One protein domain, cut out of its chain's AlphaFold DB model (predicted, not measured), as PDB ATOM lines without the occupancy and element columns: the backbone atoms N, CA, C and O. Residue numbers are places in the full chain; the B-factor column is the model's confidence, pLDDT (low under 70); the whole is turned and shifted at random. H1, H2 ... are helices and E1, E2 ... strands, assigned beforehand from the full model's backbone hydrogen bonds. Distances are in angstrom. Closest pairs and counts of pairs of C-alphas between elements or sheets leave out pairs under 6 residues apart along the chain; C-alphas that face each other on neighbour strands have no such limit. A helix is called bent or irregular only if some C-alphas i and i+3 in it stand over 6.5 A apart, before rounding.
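This is residues 2 to 71 and 96 to 163 of the 425 residues of the protein "Membrane protein" of Leisingera methylohalidivorans DSM 14336 (UniProt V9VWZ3). A long bent helix, H8, arches along one side, with H7 packed under its first arm and H6 near its second; opposite stands a strand hairpin, E1 and E2, with the short helices H1 and H5 at one end of it. Short H2 sits in the middle, between E2 and H7, and H3 and H4 lie on the side away from H8b. The printed part has 138 residues, with elements in the order H1 H2 H3 H4 E1 E2 H5 H6 H7 H8 H9, nine helices and two antiparallel strands; the class is mostly helix. It is compact, with a radius of gyration of the C-alphas of 15.0 A and spans of 43 by 37 by 30 A.

Start at H1, residues 2 to 7, which touches H5, residues 68 to 71; their closest C-alphas, Lys 6 and Gly 69, are 5.0 A apart. Look next at the hairpin of E1, residues 54 to 59, and E2, residues 61 to 66: antiparallel at 147 degrees, with N 55 and O 65 at 2.9 A and N 63 and O 57 at 2.9 A, both within hydrogen-bond range. The closest C-alphas of E2 and H2, residues 19 to 22, are Arg 63 and Tyr 19, 4.6 A apart. H3, residues 25 to 28, touches H4, residues 36 to 40, closest at C-alphas Pro 26 and Gly 36, 4.7 A. H3 also touches H7, residues 113 to 122, closest at C-alphas Thr 27 and Ala 119, 6.1 A. H8, residues 129 to 153, was assigned as one helix by its hydrogen bonds but is bent, with C-alphas 137 and 140 6.6 A apart; its arms H8a, residues 129 to 137, and H8b, residues 140 to 153, stand at a steep tilt of 42 degrees. H7 and H8a form a helical hairpin and touch, closest at C-alphas Ala 113 and Arg 136, 5.3 A, opposite ways at 37 degrees, only just a steep tilt. H6, residues 96 to 105, only just touches H8b, with 3 pairs of C-alphas within 8 A, and meets its residues 147 to 151 alone; the closest C-alphas are Thr 103 and Lys 151, 6.3 A. H9, residues 155 to 158, meets H8b only through their link. In H1, H6, H7 and H8a every O i to N i+4 pair is within hydrogen-bond range, in H8b 6 of 10, in H4 0 of 1 with 2 of 2 O i to N i+3 pairs; H2, H3, H5 and H9 are too short for an i+4 pair.

Find C-alpha 2 at (-39.684, -8.525, 44.796), where H1 begins. E1 runs 15.5 A and E2 16.4 A; H6 runs 14.1 A and H7 14.3 A. H8a starts at C-alpha 129, (-26.819, 20.170, 25.066), and H8b runs 20.2 A to C-alpha 153. H9 ends at C-alpha 158, (-23.713, -19.385, 15.356).

The C-alphas farthest apart, Phe 129 and Pro 161, are 46.2 A apart. Residues 72 to 95 are not printed, and C-alphas 71 and 96 are 12.4 A apart across the cut. The links H1 to H2 and H4 to E1 are long. Mean pLDDT of the printed part is 92.9, and no printed residue is under 70.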
ATOM      1  N   ASP A   2     -39.226  -8.457  46.181       90.56
ATOM      2  CA  ASP A   2     -39.684  -8.525  44.796       90.56
ATOM      3  C   ASP A   2     -39.108  -7.404  43.921       90.56
ATOM      4  O   ASP A   2     -38.401  -7.693  42.967       90.56
ATOM      5  N   GLU A   3     -39.276  -6.138  44.312       93.69
ATOM      6  CA  GLU A   3     -38.730  -4.984  43.578       93.69
ATOM      7  C   GLU A   3     -37.217  -5.075  43.321       93.69
ATOM      8  O   GLU A   3     -36.726  -4.819  42.225       93.69
ATOM      9  N   HIS A   4     -36.452  -5.486  44.333       94.50
ATOM     10  CA  HIS A   4     -35.003  -5.631  44.216       94.50
ATOM     11  C   HIS A   4     -34.620  -6.891  43.434       94.50
ATOM     12  O   HIS A   4     -33.594  -6.890  42.768       94.50
ATOM     13  N   PHE A   5     -35.433  -7.948  43.462       95.62
ATOM     14  CA  PHE A   5     -35.217  -9.104  42.588       95.62
ATOM     15  C   PHE A   5     -35.463  -8.760  41.114       95.62
ATOM     16  O   PHE A   5     -34.738  -9.243  40.250       95.62
ATOM     17  N   LYS A   6     -36.460  -7.911  40.834       96.00
ATOM     18  CA  LYS A   6     -36.813  -7.482  39.476       96.00
ATOM     19  C   LYS A   6     -35.843  -6.446  38.915       96.00
ATOM     20  O   LYS A   6     -35.426  -6.577  37.772       96.00
ATOM     21  N   TYR A   7     -35.437  -5.453  39.705       95.50
ATOM     22  CA  TYR A   7     -34.734  -4.265  39.190       95.50
ATOM     23  C   TYR A   7     -33.415  -3.951  39.914       95.50
ATOM     24  O   TYR A   7     -32.712  -2.996  39.575       95.50
ATOM     25  N   GLY A   8     -33.049  -4.737  40.929       93.69
ATOM     26  CA  GLY A   8     -31.811  -4.553  41.681       93.69
ATOM     27  C   GLY A   8     -30.580  -4.973  40.880       93.69
ATOM     28  O   GLY A   8     -30.597  -5.945  40.135       93.69
ATOM     29  N   SER A   9     -29.483  -4.243  41.057       92.62
ATOM     30  CA  SER A   9     -28.194  -4.559  40.435       92.62
ATOM     31  C   SER A   9     -27.517  -5.756  41.096       92.62
ATOM     32  O   SER A   9     -27.468  -5.837  42.325       92.62
ATOM     33  N   ILE A  10     -26.849  -6.581  40.290       91.06
ATOM     34  CA  ILE A  10     -25.852  -7.570  40.742       91.06
ATOM     35  C   ILE A  10     -24.411  -7.212  40.319       91.06
ATOM     36  O   ILE A  10     -23.480  -7.963  40.607       91.06
ATOM     37  N   GLY A  11     -24.211  -6.050  39.682       89.38
ATOM     38  CA  GLY A  11     -22.905  -5.580  39.205       89.38
ATOM     39  C   GLY A  11     -22.594  -5.940  37.748       89.38
ATOM     40  O   GLY A  11     -21.427  -5.918  37.356       89.38
ATOM     41  N   ALA A  12     -23.613  -6.280  36.954       90.50
ATOM     42  CA  ALA A  12     -23.495  -6.649  35.539       90.50
ATOM     43  C   ALA A  12     -23.420  -5.453  34.572       90.50
ATOM     44  O   ALA A  12     -23.255  -5.626  33.369       90.50
ATOM     45  N   GLU A  13     -23.530  -4.223  35.068       91.88
ATOM     46  CA  GLU A  13     -23.626  -3.021  34.234       91.88
ATOM     47  C   GLU A  13     -22.277  -2.554  33.660       91.88
ATOM     48  O   GLU A  13     -22.257  -1.651  32.826       91.88
ATOM     49  N   VAL A  14     -21.145  -3.127  34.098       82.06
ATOM     50  CA  VAL A  14     -19.784  -2.694  33.706       82.06
ATOM     51  C   VAL A  14     -19.608  -2.684  32.191       82.06
ATOM     52  O   VAL A  14     -19.254  -1.652  31.617       82.06
ATOM     53  N   ASP A  15     -19.914  -3.815  31.560       78.69
ATOM     54  CA  ASP A  15     -19.801  -4.017  30.112       78.69
ATOM     55  C   ASP A  15     -21.162  -3.926  29.411       78.69
ATOM     56  O   ASP A  15     -21.297  -4.185  28.218       78.69
ATOM     57  N   GLY A  16     -22.179  -3.512  30.163       85.75
ATOM     58  CA  GLY A  16     -23.545  -3.360  29.706       85.75
ATOM     59  C   GLY A  16     -23.716  -2.309  28.616       85.75
ATOM     60  O   GLY A  16     -22.964  -1.334  28.547       85.75
ATOM     61  N   PHE A  17     -24.737  -2.459  27.773       89.88
ATOM     62  CA  PHE A  17     -25.006  -1.499  26.699       89.88
ATOM     63  C   PHE A  17     -25.308  -0.097  27.280       89.88
ATOM     64  O   PHE A  17     -25.990   0.001  28.308       89.88
ATOM     65  N   PRO A  18     -24.822   1.010  26.680       93.06
ATOM     66  CA  PRO A  18     -25.135   2.354  27.167       93.06
ATOM     67  C   PRO A  18     -26.649   2.584  27.232       93.06
ATOM     68  O   PRO A  18     -27.334   2.491  26.215       93.06
ATOM     69  N   TYR A  19     -27.176   2.907  28.415       94.25
ATOM     70  CA  TYR A  19     -28.622   2.954  28.669       94.25
ATOM     71  C   TYR A  19     -29.345   3.978  27.785       94.25
ATOM     72  O   TYR A  19     -30.427   3.700  27.279       94.25
ATOM     73  N   SER A  20     -28.717   5.132  27.545       92.94
ATOM     74  CA  SER A  20     -29.266   6.184  26.682       92.94
ATOM     75  C   SER A  20     -29.420   5.757  25.224       92.94
ATOM     76  O   SER A  20     -30.224   6.347  24.520       92.94
ATOM     77  N   ILE A  21     -28.649   4.765  24.769       95.06
ATOM     78  CA  ILE A  21     -28.799   4.178  23.435       95.06
ATOM     79  C   ILE A  21     -29.788   3.019  23.512       95.06
ATOM     80  O   ILE A  21     -30.760   2.995  22.769       95.06
ATOM     81  N   TRP A  22     -29.558   2.093  24.450       95.94
ATOM     82  CA  TRP A  22     -30.347   0.877  24.638       95.94
ATOM     83  C   TRP A  22     -31.852   1.153  24.682       95.94
ATOM     84  O   TRP A  22     -32.617   0.529  23.955       95.94
ATOM     85  N   ARG A  23     -32.267   2.135  25.490       95.62
ATOM     86  CA  ARG A  23     -33.682   2.473  25.687       95.62
ATOM     87  C   ARG A  23     -34.374   2.935  24.403       95.62
ATOM     88  O   ARG A  23     -35.580   2.771  24.280       95.62
ATOM     89  N   GLU A  24     -33.628   3.521  23.472       97.00
ATOM     90  CA  GLU A  24     -34.183   4.097  22.244       97.00
ATOM     91  C   GLU A  24     -34.112   3.119  21.054       97.00
ATOM     92  O   GLU A  24     -34.658   3.407  19.989       97.00
ATOM     93  N   LEU A  25     -33.494   1.938  21.225       97.25
ATOM     94  CA  LEU A  25     -33.399   0.915  20.175       97.25
ATOM     95  C   LEU A  25     -34.768   0.487  19.620       97.25
ATOM     96  O   LEU A  25     -34.875   0.431  18.397       97.25
ATOM     97  N   PRO A  26     -35.826   0.256  20.428       97.00
ATOM     98  CA  PRO A  26     -37.155  -0.063  19.896       97.00
ATOM     99  C   PRO A  26     -37.707   0.981  18.919       97.00
ATOM    100  O   PRO A  26     -38.397   0.634  17.970       97.00
ATOM    101  N   THR A  27     -37.393   2.262  19.125       97.50
ATOM    102  CA  THR A  27     -37.838   3.340  18.234       97.50
ATOM    103  C   THR A  27     -37.009   3.388  16.952       97.50
ATOM    104  O   THR A  27     -37.564   3.573  15.874       97.50
ATOM    105  N   ILE A  28     -35.688   3.211  17.051       98.00
ATOM    106  CA  ILE A  28     -34.774   3.249  15.893       98.00
ATOM    107  C   ILE A  28     -34.973   2.020  14.990       98.00
ATOM    108  O   ILE A  28     -34.894   2.120  13.767       98.00
ATOM    109  N   PHE A  29     -35.251   0.868  15.596       98.00
ATOM    110  CA  PHE A  29     -35.376  -0.432  14.943       98.00
ATOM    111  C   PHE A  29     -36.823  -0.942  14.968       98.00
ATOM    112  O   PHE A  29     -37.043  -2.132  15.140       98.00
ATOM    113  N   ALA A  30     -37.815  -0.061  14.807       97.12
ATOM    114  CA  ALA A  30     -39.234  -0.416  14.948       97.12
ATOM    115  C   ALA A  30     -39.696  -1.558  14.019       97.12
ATOM    116  O   ALA A  30     -40.572  -2.331  14.399       97.12
ATOM    117  N   ASP A  31     -39.086  -1.699  12.838       96.38
ATOM    118  CA  ASP A  31     -39.371  -2.803  11.908       96.38
ATOM    119  C   ASP A  31     -38.837  -4.156  12.416       96.38
ATOM    120  O   ASP A  31     -39.435  -5.196  12.147       96.38
ATOM    121  N   ASP A  32     -37.724  -4.140  13.158       96.12
ATOM    122  CA  ASP A  32     -37.108  -5.330  13.759       96.12
ATOM    123  C   ASP A  32     -37.660  -5.613  15.170       96.12
ATOM    124  O   ASP A  32     -37.586  -6.742  15.649       96.12
ATOM    125  N   LEU A  33     -38.199  -4.585  15.838       96.62
ATOM    126  CA  LEU A  33     -38.720  -4.608  17.207       96.62
ATOM    127  C   LEU A  33     -40.155  -4.056  17.305       96.62
ATOM    128  O   LEU A  33     -40.379  -3.090  18.046       96.62
ATOM    129  N   PRO A  34     -41.147  -4.643  16.611       94.62
ATOM    130  CA  PRO A  34     -42.501  -4.095  16.590       94.62
ATOM    131  C   PRO A  34     -43.159  -4.049  17.979       94.62
ATOM    132  O   PRO A  34     -43.923  -3.123  18.250       94.62
ATOM    133  N   ASN A  35     -42.818  -4.975  18.885       93.50
ATOM    134  CA  ASN A  35     -43.235  -4.947  20.294       93.50
ATOM    135  C   ASN A  35     -42.091  -4.565  21.259       93.50
ATOM    136  O   ASN A  35     -42.119  -4.884  22.451       93.50
ATOM    137  N   GLY A  36     -41.050  -3.889  20.766       95.31
ATOM    138  CA  GLY A  36     -39.875  -3.527  21.559       95.31
ATOM    139  C   GLY A  36     -39.109  -4.745  22.076       95.31
ATOM    140  O   GLY A  36     -38.934  -5.734  21.373       95.31
ATOM    141  N   PHE A  37     -38.633  -4.698  23.323       96.62
ATOM    142  CA  PHE A  37     -37.869  -5.815  23.898       96.62
ATOM    143  C   PHE A  37     -38.716  -7.066  24.190       96.62
ATOM    144  O   PHE A  37     -38.144  -8.136  24.405       96.62
ATOM    145  N   ALA A  38     -40.050  -6.971  24.140       95.44
ATOM    146  CA  ALA A  38     -40.927  -8.135  24.251       95.44
ATOM    147  C   ALA A  38     -40.718  -9.138  23.100       95.44
ATOM    148  O   ALA A  38     -40.952 -10.327  23.295       95.44
ATOM    149  N   GLU A  39     -40.167  -8.708  21.953       95.25
ATOM    150  CA  GLU A  39     -39.740  -9.606  20.862       95.25
ATOM    151  C   GLU A  39     -38.726 -10.670  21.311       95.25
ATOM    152  O   GLU A  39     -38.632 -11.751  20.731       95.25
ATOM    153  N   PHE A  40     -37.961 -10.382  22.365       97.06
ATOM    154  CA  PHE A  40     -37.013 -11.326  22.953       97.06
ATOM    155  C   PHE A  40     -37.546 -11.995  24.222       97.06
ATOM    156  O   PHE A  40     -36.780 -12.669  24.906       97.06
ATOM    157  N   GLY A  41     -38.822 -11.805  24.560       96.25
ATOM    158  CA  GLY A  41     -39.447 -12.369  25.755       96.25
ATOM    159  C   GLY A  41     -39.114 -11.641  27.059       96.25
ATOM    160  O   GLY A  41     -39.239 -12.234  28.128       96.25
ATOM    161  N   PHE A  42     -38.675 -10.377  27.000       97.31
ATOM    162  CA  PHE A  42     -38.579  -9.551  28.204       97.31
ATOM    163  C   PHE A  42     -39.974  -9.197  28.729       97.31
ATOM    164  O   PHE A  42     -40.839  -8.773  27.967       97.31
ATOM    165  N   LEU A  43     -40.155  -9.321  30.043       96.81
ATOM    166  CA  LEU A  43     -41.394  -8.969  30.734       96.81
ATOM    167  C   LEU A  43     -41.338  -7.522  31.230       96.81
ATOM    168  O   LEU A  43     -40.284  -7.047  31.652       96.81
ATOM    169  N   THR A  44     -42.471  -6.830  31.221       94.62
ATOM    170  CA  THR A  44     -42.602  -5.441  31.687       94.62
ATOM    171  C   THR A  44     -43.748  -5.318  32.677       94.62
ATOM    172  O   THR A  44     -44.700  -6.088  32.612       94.62
ATOM    173  N   GLU A  45     -43.693  -4.313  33.546       92.75
ATOM    174  CA  GLU A  45     -44.785  -3.972  34.457       92.75
ATOM    175  C   GLU A  45     -45.179  -2.507  34.309       92.75
ATOM    176  O   GLU A  45     -44.360  -1.646  33.977       92.75
ATOM    177  N   GLU A  46     -46.458  -2.221  34.552       89.75
ATOM    178  CA  GLU A  46     -46.965  -0.855  34.541       89.75
ATOM    179  C   GLU A  46     -46.257  -0.012  35.613       89.75
ATOM    180  O   GLU A  46     -46.160  -0.404  36.775       89.75
ATOM    181  N   GLY A  47     -45.788   1.175  35.221       88.50
ATOM    182  CA  GLY A  47     -45.088   2.098  36.118       88.50
ATOM    183  C   GLY A  47     -43.564   1.943  36.143       88.50
ATOM    184  O   GLY A  47     -42.908   2.731  36.828       88.50
ATOM    185  N   HIS A  48     -42.994   1.011  35.371       90.88
ATOM    186  CA  HIS A  48     -41.547   0.817  35.252       90.88
ATOM    187  C   HIS A  48     -41.033   1.116  33.840       90.88
ATOM    188  O   HIS A  48     -41.556   0.625  32.845       90.88
ATOM    189  N   ASP A  49     -39.945   1.886  33.759       87.56
ATOM    190  CA  ASP A  49     -39.280   2.236  32.490       87.56
ATOM    191  C   ASP A  49     -38.354   1.125  31.960       87.56
ATOM    192  O   ASP A  49     -37.785   1.239  30.870       87.56
ATOM    193  N   LEU A  50     -38.122   0.086  32.764       94.00
ATOM    194  CA  LEU A  50     -37.221  -1.021  32.469       94.00
ATOM    195  C   LEU A  50     -38.008  -2.332  32.475       94.00
ATOM    196  O   LEU A  50     -38.868  -2.509  33.337       94.00
ATOM    197  N   PRO A  51     -37.678  -3.280  31.586       96.75
ATOM    198  CA  PRO A  51     -38.143  -4.644  31.728       96.75
ATOM    199  C   PRO A  51     -37.648  -5.265  33.034       96.75
ATOM    200  O   PRO A  51     -36.561  -4.946  33.531       96.75
ATOM    201  N   ILE A  52     -38.427  -6.205  33.555       97.62
ATOM    202  CA  ILE A  52     -38.024  -7.048  34.671       97.62
ATOM    203  C   ILE A  52     -36.723  -7.756  34.312       97.62
ATOM    204  O   ILE A  52     -36.543  -8.282  33.212       97.62
ATOM    205  N   GLY A  53     -35.804  -7.771  35.267       95.69
ATOM    206  CA  GLY A  53     -34.488  -8.348  35.093       95.69
ATOM    207  C   GLY A  53     -33.411  -7.325  34.751       95.69
ATOM    208  O   GLY A  53     -32.227  -7.639  34.826       95.69
ATOM    209  N   VAL A  54     -33.788  -6.104  34.368       96.06
ATOM    210  CA  VAL A  54     -32.838  -5.088  33.912       96.06
ATOM    211  C   VAL A  54     -32.602  -4.050  35.005       96.06
ATOM    212  O   VAL A  54     -33.532  -3.425  35.512       96.06
ATOM    213  N   SER A  55     -31.336  -3.825  35.341       94.56
ATOM    214  CA  SER A  55     -30.888  -2.763  36.239       94.56
ATOM    215  C   SER A  55     -30.052  -1.731  35.486       94.56
ATOM    216  O   SER A  55     -29.493  -2.002  34.424       94.56
ATOM    217  N   VAL A  56     -29.966  -0.515  36.032       94.31
ATOM    218  CA  VAL A  56     -29.125   0.558  35.483       94.31
ATOM    219  C   VAL A  56     -28.189   1.089  36.557       94.31
ATOM    220  O   VAL A  56     -28.618   1.506  37.635       94.31
ATOM    221  N   ARG A  57     -26.896   1.155  36.235       92.00
ATOM    222  CA  ARG A  57     -25.873   1.797  37.068       92.00
ATOM    223  C   ARG A  57     -24.981   2.697  36.237       92.00
ATOM    224  O   ARG A  57     -24.759   2.479  35.049       92.00
ATOM    225  N   ARG A  58     -24.467   3.750  36.874       88.25
ATOM    226  CA  ARG A  58     -23.541   4.690  36.241       88.25
ATOM    227  C   ARG A  58     -22.104   4.254  36.499       88.25
ATOM    228  O   ARG A  58     -21.611   4.396  37.613       88.25
ATOM    229  N   ILE A  59     -21.425   3.818  35.442       80.94
ATOM    230  CA  ILE A  59     -19.988   3.514  35.432       80.94
ATOM    231  C   ILE A  59     -19.377   4.364  34.317       80.94
ATOM    232  O   ILE A  59     -19.360   3.995  33.144       80.94
ATOM    233  N   GLY A  60     -19.006   5.597  34.669       84.88
ATOM    234  CA  GLY A  60     -18.784   6.673  33.699       84.88
ATOM    235  C   GLY A  60     -20.105   7.168  33.094       84.88
ATOM    236  O   GLY A  60     -20.550   8.268  33.415       84.88
ATOM    237  N   VAL A  61     -20.764   6.330  32.287       87.25
ATOM    238  CA  VAL A  61     -22.113   6.554  31.732       87.25
ATOM    239  C   VAL A  61     -23.118   5.544  32.307       87.25
ATOM    240  O   VAL A  61     -22.700   4.480  32.766       87.25
ATOM    241  N   PRO A  62     -24.430   5.853  32.339       92.44
ATOM    242  CA  PRO A  62     -25.456   4.865  32.669       92.44
ATOM    243  C   PRO A  62     -25.428   3.692  31.682       92.44
ATOM    244  O   PRO A  62     -25.445   3.906  30.468       92.44
ATOM    245  N   ARG A  63     -25.388   2.466  32.199       93.06
ATOM    246  CA  ARG A  63     -25.379   1.217  31.427       93.06
ATOM    247  C   ARG A  63     -26.420   0.260  31.989       93.06
ATOM    248  O   ARG A  63     -26.672   0.285  33.195       93.06
ATOM    249  N   VAL A  64     -27.024  -0.533  31.107       94.69
ATOM    250  CA  VAL A  64     -27.962  -1.594  31.498       94.69
ATOM    251  C   VAL A  64     -27.207  -2.850  31.899       94.69
ATOM    252  O   VAL A  64     -26.183  -3.160  31.305       94.69
ATOM    253  N   GLY A  65     -27.711  -3.594  32.869       93.00
ATOM    254  CA  GLY A  65     -27.176  -4.895  33.255       93.00
ATOM    255  C   GLY A  65     -28.311  -5.857  33.537       93.00
ATOM    256  O   GLY A  65     -29.415  -5.440  33.888       93.00
ATOM    257  N   PHE A  66     -28.033  -7.142  33.368       93.81
ATOM    258  CA  PHE A  66     -28.958  -8.179  33.792       93.81
ATOM    259  C   PHE A  66     -28.809  -8.462  35.277       93.81
ATOM    260  O   PHE A  66     -27.715  -8.398  35.842       93.81
ATOM    261  N   ASN A  67     -29.919  -8.823  35.899       93.94
ATOM    262  CA  ASN A  67     -29.959  -9.379  37.236       93.94
ATOM    263  C   ASN A  67     -30.621 -10.767  37.217       93.94
ATOM    264  O   ASN A  67     -30.946 -11.317  36.165       93.94
ATOM    265  N   CYS A  68     -30.812 -11.354  38.399       94.31
ATOM    266  CA  CYS A  68     -31.416 -12.678  38.545       94.31
ATOM    267  C   CYS A  68     -32.798 -12.777  37.877       94.31
ATOM    268  O   CYS A  68     -33.124 -13.812  37.298       94.31
ATOM    269  N   GLY A  69     -33.595 -11.708  37.938       96.25
ATOM    270  CA  GLY A  69     -34.953 -11.664  37.418       96.25
ATOM    271  C   GLY A  69     -35.055 -11.806  35.900       96.25
ATOM    272  O   GLY A  69     -36.097 -12.245  35.431       96.25
ATOM    273  N   THR A  70     -33.988 -11.534  35.137       96.50
ATOM    274  CA  THR A  70     -33.985 -11.747  33.678       96.50
ATOM    275  C   THR A  70     -34.284 -13.205  33.342       96.50
ATOM    276  O   THR A  70     -35.141 -13.482  32.514       96.50
ATOM    277  N   CYS A  71     -33.607 -14.141  34.010       96.88
ATOM    278  CA  CYS A  71     -33.738 -15.575  33.738       96.88
ATOM    279  C   CYS A  71     -34.731 -16.280  34.677       96.88
ATOM    280  O   CYS A  71     -35.128 -17.414  34.406       96.88
ATOM    281  N   GLN A  96     -30.124 -15.439  23.398       95.81
ATOM    282  CA  GLN A  96     -29.252 -15.473  22.223       95.81
ATOM    283  C   GLN A  96     -29.719 -14.495  21.141       95.81
ATOM    284  O   GLN A  96     -28.892 -13.767  20.588       95.81
ATOM    285  N   ALA A  97     -31.021 -14.464  20.838       96.62
ATOM    286  CA  ALA A  97     -31.569 -13.529  19.858       96.62
ATOM    287  C   ALA A  97     -31.346 -12.075  20.291       96.62
ATOM    288  O   ALA A  97     -30.886 -11.273  19.484       96.62
ATOM    289  N   TYR A  98     -31.555 -11.762  21.571       96.06
ATOM    290  CA  TYR A  98     -31.282 -10.431  22.114       96.06
ATOM    291  C   TYR A  98     -29.806 -10.019  21.971       96.06
ATOM    292  O   TYR A  98     -29.504  -8.931  21.481       96.06
ATOM    293  N   ILE A  99     -28.867 -10.893  22.353       93.00
ATOM    294  CA  ILE A  99     -27.423 -10.629  22.226       93.00
ATOM    295  C   ILE A  99     -27.031 -10.430  20.749       93.00
ATOM    296  O   ILE A  99     -26.253  -9.532  20.409       93.00
ATOM    297  N   THR A 100     -27.601 -11.243  19.858       93.44
ATOM    298  CA  THR A 100     -27.366 -11.163  18.408       93.44
ATOM    299  C   THR A 100     -27.916  -9.858  17.831       93.44
ATOM    300  O   THR A 100     -27.251  -9.206  17.026       93.44
ATOM    301  N   PHE A 101     -29.096  -9.430  18.283       95.31
ATOM    302  CA  PHE A 101     -29.670  -8.141  17.920       95.31
ATOM    303  C   PHE A 101     -28.778  -6.987  18.377       95.31
ATOM    304  O   PHE A 101     -28.417  -6.158  17.550       95.31
ATOM    305  N   LEU A 102     -28.358  -6.947  19.647       92.94
ATOM    306  CA  LEU A 102     -27.526  -5.849  20.150       92.94
ATOM    307  C   LEU A 102     -26.211  -5.706  19.379       92.94
ATOM    308  O   LEU A 102     -25.811  -4.590  19.054       92.94
ATOM    309  N   THR A 103     -25.537  -6.817  19.081       90.69
ATOM    310  CA  THR A 103     -24.282  -6.791  18.314       90.69
ATOM    311  C   THR A 103     -24.498  -6.361  16.865       90.69
ATOM    312  O   THR A 103     -23.679  -5.618  16.329       90.69
ATOM    313  N   THR A 104     -25.613  -6.763  16.252       91.69
ATOM    314  CA  THR A 104     -25.984  -6.354  14.890       91.69
ATOM    315  C   THR A 104     -26.342  -4.869  14.843       91.69
ATOM    316  O   THR A 104     -25.719  -4.117  14.095       91.69
ATOM    317  N   ALA A 105     -27.267  -4.434  15.703       93.75
ATOM    318  CA  ALA A 105     -27.732  -3.054  15.820       93.75
ATOM    319  C   ALA A 105     -26.582  -2.082  16.101       93.75
ATOM    320  O   ALA A 105     -26.554  -0.979  15.565       93.75
ATOM    321  N   ALA A 106     -25.593  -2.499  16.895       91.56
ATOM    322  CA  ALA A 106     -24.444  -1.665  17.219       91.56
ATOM    323  C   ALA A 106     -23.473  -1.425  16.046       91.56
ATOM    324  O   ALA A 106     -22.610  -0.553  16.144       91.56
ATOM    325  N   THR A 107     -23.621  -2.176  14.948       89.94
ATOM    326  CA  THR A 107     -22.894  -1.974  13.682       89.94
ATOM    327  C   THR A 107     -23.791  -1.530  12.524       89.94
ATOM    328  O   THR A 107     -23.302  -1.405  11.405       89.94
ATOM    329  N   ASP A 108     -25.086  -1.327  12.767       94.31
ATOM    330  CA  ASP A 108     -26.062  -0.940  11.746       94.31
ATOM    331  C   ASP A 108     -25.997   0.574  11.488       94.31
ATOM    332  O   ASP A 108     -25.944   1.371  12.428       94.31
ATOM    333  N   ASP A 109     -26.039   0.978  10.217       95.06
ATOM    334  CA  ASP A 109     -25.959   2.383   9.794       95.06
ATOM    335  C   ASP A 109     -27.117   3.244  10.337       95.06
ATOM    336  O   ASP A 109     -26.991   4.468  10.432       95.06
ATOM    337  N   ARG A 110     -28.244   2.626  10.724       96.25
ATOM    338  CA  ARG A 110     -29.367   3.309  11.387       96.25
ATOM    339  C   ARG A 110     -28.994   3.809  12.780       96.25
ATOM    340  O   ARG A 110     -29.546   4.815  13.234       96.25
ATOM    341  N   LEU A 111     -28.070   3.144  13.476       96.56
ATOM    342  CA  LEU A 111     -27.684   3.533  14.825       96.56
ATOM    343  C   LEU A 111     -26.640   4.651  14.785       96.56
ATOM    344  O   LEU A 111     -25.434   4.421  14.719       96.56
ATOM    345  N   THR A 112     -27.113   5.888  14.905       96.38
ATOM    346  CA  THR A 112     -26.262   7.079  15.008       96.38
ATOM    347  C   THR A 112     -26.589   7.886  16.258       96.38
ATOM    348  O   THR A 112     -27.663   7.758  16.847       96.38
ATOM    349  N   ALA A 113     -25.666   8.757  16.673       96.56
ATOM    350  CA  ALA A 113     -25.916   9.662  17.792       96.56
ATOM    351  C   ALA A 113     -27.132  10.563  17.541       96.56
ATOM    352  O   ALA A 113     -27.874  10.846  18.477       96.56
ATOM    353  N   ASP A 114     -27.344  10.984  16.293       97.38
ATOM    354  CA  ASP A 114     -28.482  11.818  15.917       97.38
ATOM    355  C   ASP A 114     -29.789  11.021  15.945       97.38
ATOM    356  O   ASP A 114     -30.743  11.488  16.555       97.38
ATOM    357  N   ALA A 115     -29.800   9.780  15.445       97.88
ATOM    358  CA  ALA A 115     -30.966   8.898  15.547       97.88
ATOM    359  C   ALA A 115     -31.375   8.636  17.008       97.88
ATOM    360  O   ALA A 115     -32.557   8.674  17.337       97.88
ATOM    361  N   VAL A 116     -30.407   8.436  17.914       97.69
ATOM    362  CA  VAL A 116     -30.681   8.296  19.358       97.69
ATOM    363  C   VAL A 116     -31.268   9.579  19.947       97.69
ATOM    364  O   VAL A 116     -32.195   9.514  20.751       97.69
ATOM    365  N   ILE A 117     -30.747  10.747  19.563       98.00
ATOM    366  CA  ILE A 117     -31.261  12.043  20.027       98.00
ATOM    367  C   ILE A 117     -32.692  12.267  19.525       98.00
ATOM    368  O   ILE A 117     -33.549  12.648  20.317       98.00
ATOM    369  N   GLU A 118     -32.951  12.013  18.243       98.06
ATOM    370  CA  GLU A 118     -34.270  12.156  17.618       98.06
ATOM    371  C   GLU A 118     -35.291  11.191  18.230       98.06
ATOM    372  O   GLU A 118     -36.397  11.607  18.577       98.06
ATOM    373  N   ALA A 119     -34.910   9.931  18.454       97.81
ATOM    374  CA  ALA A 119     -35.754   8.949  19.128       97.81
ATOM    375  C   ALA A 119     -36.064   9.358  20.578       97.81
ATOM    376  O   ALA A 119     -37.221   9.324  21.000       97.81
ATOM    377  N   ALA A 120     -35.062   9.826  21.328       97.44
ATOM    378  CA  ALA A 120     -35.268  10.322  22.687       97.44
ATOM    379  C   ALA A 120     -36.206  11.544  22.719       97.44
ATOM    380  O   ALA A 120     -37.071  11.633  23.592       97.44
ATOM    381  N   GLU A 121     -36.084  12.469  21.760       97.19
ATOM    382  CA  GLU A 121     -36.991  13.615  21.602       97.19
ATOM    383  C   GLU A 121     -38.424  13.172  21.272       97.19
ATOM    384  O   GLU A 121     -39.362  13.633  21.926       97.19
ATOM    385  N   ALA A 122     -38.594  12.240  20.329       97.06
ATOM    386  CA  ALA A 122     -39.892  11.668  19.970       97.06
ATOM    387  C   ALA A 122     -40.568  10.965  21.160       97.06
ATOM    388  O   ALA A 122     -41.783  11.053  21.332       97.06
ATOM    389  N   ASN A 123     -39.768  10.350  22.031       95.62
ATOM    390  CA  ASN A 123     -40.226   9.688  23.247       95.62
ATOM    391  C   ASN A 123     -40.377  10.638  24.457       95.62
ATOM    392  O   ASN A 123     -40.477  10.182  25.599       95.62
ATOM    393  N   GLY A 124     -40.377  11.960  24.241       95.69
ATOM    394  CA  GLY A 124     -40.623  12.961  25.285       95.69
ATOM    395  C   GLY A 124     -39.457  13.178  26.257       95.69
ATOM    396  O   GLY A 124     -39.649  13.742  27.334       95.69
ATOM    397  N   ARG A 125     -38.244  12.747  25.894       94.50
ATOM    398  CA  ARG A 125     -37.020  12.829  26.708       94.50
ATOM    399  C   ARG A 125     -35.912  13.596  25.971       94.50
ATOM    400  O   ARG A 125     -34.847  13.031  25.722       94.50
ATOM    401  N   PRO A 126     -36.126  14.875  25.608       94.88
ATOM    402  CA  PRO A 126     -35.150  15.637  24.838       94.88
ATOM    403  C   PRO A 126     -33.823  15.763  25.609       94.88
ATOM    404  O   PRO A 126     -33.811  16.347  26.698       94.88
ATOM    405  N   PRO A 127     -32.696  15.258  25.072       93.50
ATOM    406  CA  PRO A 127     -31.425  15.325  25.775       93.50
ATOM    407  C   PRO A 127     -30.901  16.764  25.806       93.50
ATOM    408  O   PRO A 127     -31.026  17.530  24.845       93.50
ATOM    409  N   GLY A 128     -30.266  17.142  26.915       95.19
ATOM    410  CA  GLY A 128     -29.649  18.463  27.055       95.19
ATOM    411  C   GLY A 128     -28.439  18.645  26.128       95.19
ATOM    412  O   GLY A 128     -27.865  17.678  25.631       95.19
ATOM    413  N   PHE A 129     -27.974  19.885  25.936       94.75
ATOM    414  CA  PHE A 129     -26.819  20.170  25.066       94.75
ATOM    415  C   PHE A 129     -25.579  19.322  25.409       94.75
ATOM    416  O   PHE A 129     -24.975  18.722  24.524       94.75
ATOM    417  N   LEU A 130     -25.227  19.229  26.696       92.88
ATOM    418  CA  LEU A 130     -24.076  18.441  27.148       92.88
ATOM    419  C   LEU A 130     -24.255  16.941  26.883       92.88
ATOM    420  O   LEU A 130     -23.299  16.278  26.495       92.88
ATOM    421  N   GLU A 131     -25.465  16.413  27.046       91.75
ATOM    422  CA  GLU A 131     -25.772  15.006  26.781       91.75
ATOM    423  C   GLU A 131     -25.645  14.680  25.291       91.75
ATOM    424  O   GLU A 131     -24.998  13.696  24.937       91.75
ATOM    425  N   LYS A 132     -26.132  15.568  24.411       95.25
ATOM    426  CA  LYS A 132     -25.922  15.458  22.957       95.25
ATOM    427  C   LYS A 132     -24.430  15.417  22.600       95.25
ATOM    428  O   LYS A 132     -24.017  14.620  21.762       95.25
ATOM    429  N   MET A 133     -23.604  16.253  23.240       95.38
ATOM    430  CA  MET A 133     -22.149  16.247  23.021       95.38
ATOM    431  C   MET A 133     -21.493  14.957  23.529       95.38
ATOM    432  O   MET A 133     -20.643  14.394  22.841       95.38
ATOM    433  N   VAL A 134     -21.903  14.457  24.698       92.44
ATOM    434  CA  VAL A 134     -21.410  13.184  25.246       92.44
ATOM    435  C   VAL A 134     -21.785  12.016  24.331       92.44
ATOM    436  O   VAL A 134     -20.922  11.202  24.011       92.44
ATOM    437  N   LEU A 135     -23.026  11.949  23.843       93.69
ATOM    438  CA  LEU A 135     -23.446  10.918  22.891       93.69
ATOM    439  C   LEU A 135     -22.555  10.919  21.642       93.69
ATOM    440  O   LEU A 135     -21.931   9.903  21.338       93.69
ATOM    441  N   ARG A 136     -22.420  12.075  20.980       94.94
ATOM    442  CA  ARG A 136     -21.677  12.214  19.716       94.94
ATOM    443  C   ARG A 136     -20.178  11.948  19.848       94.94
ATOM    444  O   ARG A 136     -19.609  11.262  19.009       94.94
ATOM    445  N   PHE A 137     -19.533  12.496  20.877       93.69
ATOM    446  CA  PHE A 137     -18.066  12.544  20.945       93.69
ATOM    447  C   PHE A 137     -17.442  11.586  21.964       93.69
ATOM    448  O   PHE A 137     -16.225  11.426  21.979       93.69
ATOM    449  N   VAL A 138     -18.240  10.957  22.831       90.19
ATOM    450  CA  VAL A 138     -17.735  10.095  23.914       90.19
ATOM    451  C   VAL A 138     -18.316   8.689  23.829       90.19
ATOM    452  O   VAL A 138     -17.550   7.731  23.937       90.19
ATOM    453  N   VAL A 139     -19.638   8.559  23.662       90.81
ATOM    454  CA  VAL A 139     -20.328   7.259  23.695       90.81
ATOM    455  C   VAL A 139     -20.183   6.524  22.367       90.81
ATOM    456  O   VAL A 139     -19.674   5.411  22.364       90.81
ATOM    457  N   PHE A 140     -20.565   7.143  21.246       92.00
ATOM    458  CA  PHE A 140     -20.531   6.486  19.932       92.00
ATOM    459  C   PHE A 140     -19.125   6.073  19.464       92.00
ATOM    460  O   PHE A 140     -18.973   4.932  19.029       92.00
ATOM    461  N   PRO A 141     -18.074   6.907  19.622       88.69
ATOM    462  CA  PRO A 141     -16.714   6.480  19.293       88.69
ATOM    463  C   PRO A 141     -16.265   5.243  20.083       88.69
ATOM    464  O   PRO A 141     -15.652   4.344  19.519       88.69
ATOM    465  N   ARG A 142     -16.625   5.152  21.373       86.75
ATOM    466  CA  ARG A 142     -16.312   3.978  22.205       86.75
ATOM    467  C   ARG A 142     -17.174   2.765  21.876       86.75
ATOM    468  O   ARG A 142     -16.685   1.648  21.980       86.75
ATOM    469  N   LEU A 143     -18.440   2.967  21.508       86.31
ATOM    470  CA  LEU A 143     -19.334   1.876  21.124       86.31
ATOM    471  C   LEU A 143     -18.748   1.104  19.934       86.31
ATOM    472  O   LEU A 143     -18.649  -0.114  20.007       86.31
ATOM    473  N   GLY A 144     -18.270   1.808  18.903       78.12
ATOM    474  CA  GLY A 144     -17.633   1.173  17.744       78.12
ATOM    475  C   GLY A 144     -16.417   0.309  18.111       78.12
ATOM    476  O   GLY A 144     -16.302  -0.818  17.635       78.12
ATOM    477  N   GLU A 145     -15.547   0.793  19.008       79.62
ATOM    478  CA  GLU A 145     -14.391   0.024  19.505       79.62
ATOM    479  C   GLU A 145     -14.812  -1.223  20.301       79.62
ATOM    480  O   GLU A 145     -14.237  -2.296  20.123       79.62
ATOM    481  N   GLN A 146     -15.827  -1.100  21.164       82.50
ATOM    482  CA  GLN A 146     -16.304  -2.196  22.018       82.50
ATOM    483  C   GLN A 146     -16.995  -3.309  21.214       82.50
ATOM    484  O   GLN A 146     -16.854  -4.489  21.534       82.50
ATOM    485  N   VAL A 147     -17.727  -2.951  20.160       80.75
ATOM    486  CA  VAL A 147     -18.570  -3.886  19.399       80.75
ATOM    487  C   VAL A 147     -17.755  -4.797  18.488       80.75
ATOM    488  O   VAL A 147     -18.099  -5.971  18.350       80.75
ATOM    489  N   ALA A 148     -16.662  -4.295  17.903       75.38
ATOM    490  CA  ALA A 148     -15.806  -5.096  17.031       75.38
ATOM    491  C   ALA A 148     -15.255  -6.334  17.762       75.38
ATOM    492  O   ALA A 148     -15.415  -7.451  17.281       75.38
ATOM    493  N   GLY A 149     -14.700  -6.151  18.967       79.62
ATOM    494  CA  GLY A 149     -14.209  -7.271  19.780       79.62
ATOM    495  C   GLY A 149     -15.326  -8.178  20.304       79.62
ATOM    496  O   GLY A 149     -15.150  -9.392  20.390       79.62
ATOM    497  N   LEU A 150     -16.497  -7.609  20.613       83.50
ATOM    498  CA  LEU A 150     -17.639  -8.375  21.109       83.50
ATOM    499  C   LEU A 150     -18.190  -9.340  20.049       83.50
ATOM    500  O   LEU A 150     -18.474 -10.492  20.371       83.50
ATOM    501  N   LYS A 151     -18.311  -8.901  18.789       84.19
ATOM    502  CA  LYS A 151     -18.807  -9.742  17.690       84.19
ATOM    503  C   LYS A 151     -17.938 -10.983  17.490       84.19
ATOM    504  O   LYS A 151     -18.480 -12.078  17.363       84.19
ATOM    505  N   ASP A 152     -16.620 -10.810  17.516       84.88
ATOM    506  CA  ASP A 152     -15.676 -11.920  17.383       84.88
ATOM    507  C   ASP A 152     -15.813 -12.894  18.562       84.88
ATOM    508  O   ASP A 152     -15.962 -14.095  18.342       84.88
ATOM    509  N   SER A 153     -15.899 -12.385  19.799       86.88
ATOM    510  CA  SER A 153     -16.073 -13.232  20.993       86.88
ATOM    511  C   SER A 153     -17.397 -14.004  21.031       86.88
ATOM    512  O   SER A 153     -17.542 -14.997  21.732       86.88
ATOM    513  N   LEU A 154     -18.405 -13.565  20.277       90.62
ATOM    514  CA  LEU A 154     -19.728 -14.190  20.251       90.62
ATOM    515  C   LEU A 154     -19.980 -15.020  18.990       90.62
ATOM    516  O   LEU A 154     -21.060 -15.597  18.850       90.62
ATOM    517  N   ALA A 155     -18.996 -15.136  18.092       90.00
ATOM    518  CA  ALA A 155     -19.126 -15.882  16.840       90.00
ATOM    519  C   ALA A 155     -19.530 -17.353  17.060       90.00
ATOM    520  O   ALA A 155     -20.269 -17.925  16.255       90.00
ATOM    521  N   TRP A 156     -19.126 -17.945  18.189       92.94
ATOM    522  CA  TRP A 156     -19.478 -19.314  18.569       92.94
ATOM    523  C   TRP A 156     -20.988 -19.551  18.723       92.94
ATOM    524  O   TRP A 156     -21.446 -20.686  18.580       92.94
ATOM    525  N   LEU A 157     -21.794 -18.513  18.993       93.56
ATOM    526  CA  LEU A 157     -23.251 -18.651  19.115       93.56
ATOM    527  C   LEU A 157     -23.877 -19.195  17.820       93.56
ATOM    528  O   LEU A 157     -24.901 -19.873  17.868       93.56
ATOM    529  N   GLY A 158     -23.256 -18.924  16.667       91.94
ATOM    530  CA  GLY A 158     -23.713 -19.385  15.356       91.94
ATOM    531  C   GLY A 158     -23.184 -20.757  14.924       91.94
ATOM    532  O   GLY A 158     -23.584 -21.245  13.870       91.94
ATOM    533  N   THR A 159     -22.290 -21.395  15.688       93.69
ATOM    534  CA  THR A 159     -21.609 -22.639  15.267       93.69
ATOM    535  C   THR A 159     -22.283 -23.922  15.765       93.69
ATOM    536  O   THR A 159     -21.776 -25.021  15.551       93.69
ATOM    537  N   ARG A 160     -23.414 -23.803  16.464       94.62
ATOM    538  CA  ARG A 160     -24.163 -24.911  17.079       94.62
ATOM    539  C   ARG A 160     -25.666 -24.619  17.086       94.62
ATOM    540  O   ARG A 160     -26.048 -23.494  16.758       94.62
ATOM    541  N   PRO A 161     -26.530 -25.598  17.417       96.81
ATOM    542  CA  PRO A 161     -27.966 -25.361  17.494       96.81
ATOM    543  C   PRO A 161     -28.299 -24.157  18.377       96.81
ATOM    544  O   PRO A 161     -27.748 -24.006  19.467       96.81
ATOM    545  N   ALA A 162     -29.210 -23.308  17.897       96.75
ATOM    546  CA  ALA A 162     -29.626 -22.121  18.629       96.75
ATOM    547  C   ALA A 162     -30.209 -22.494  20.003       96.75
ATOM    548  O   ALA A 162     -30.961 -23.466  20.143       96.75
ATOM    549  N   HIS A 163     -29.899 -21.684  21.013       97.00
ATOM    550  CA  HIS A 163     -30.433 -21.821  22.361       97.00
ATOM    551  C   HIS A 163     -31.957 -21.685  22.339       97.00
ATOM    552  O   HIS A 163     -32.651 -22.478  22.958       97.00
TER     553      HIS A 163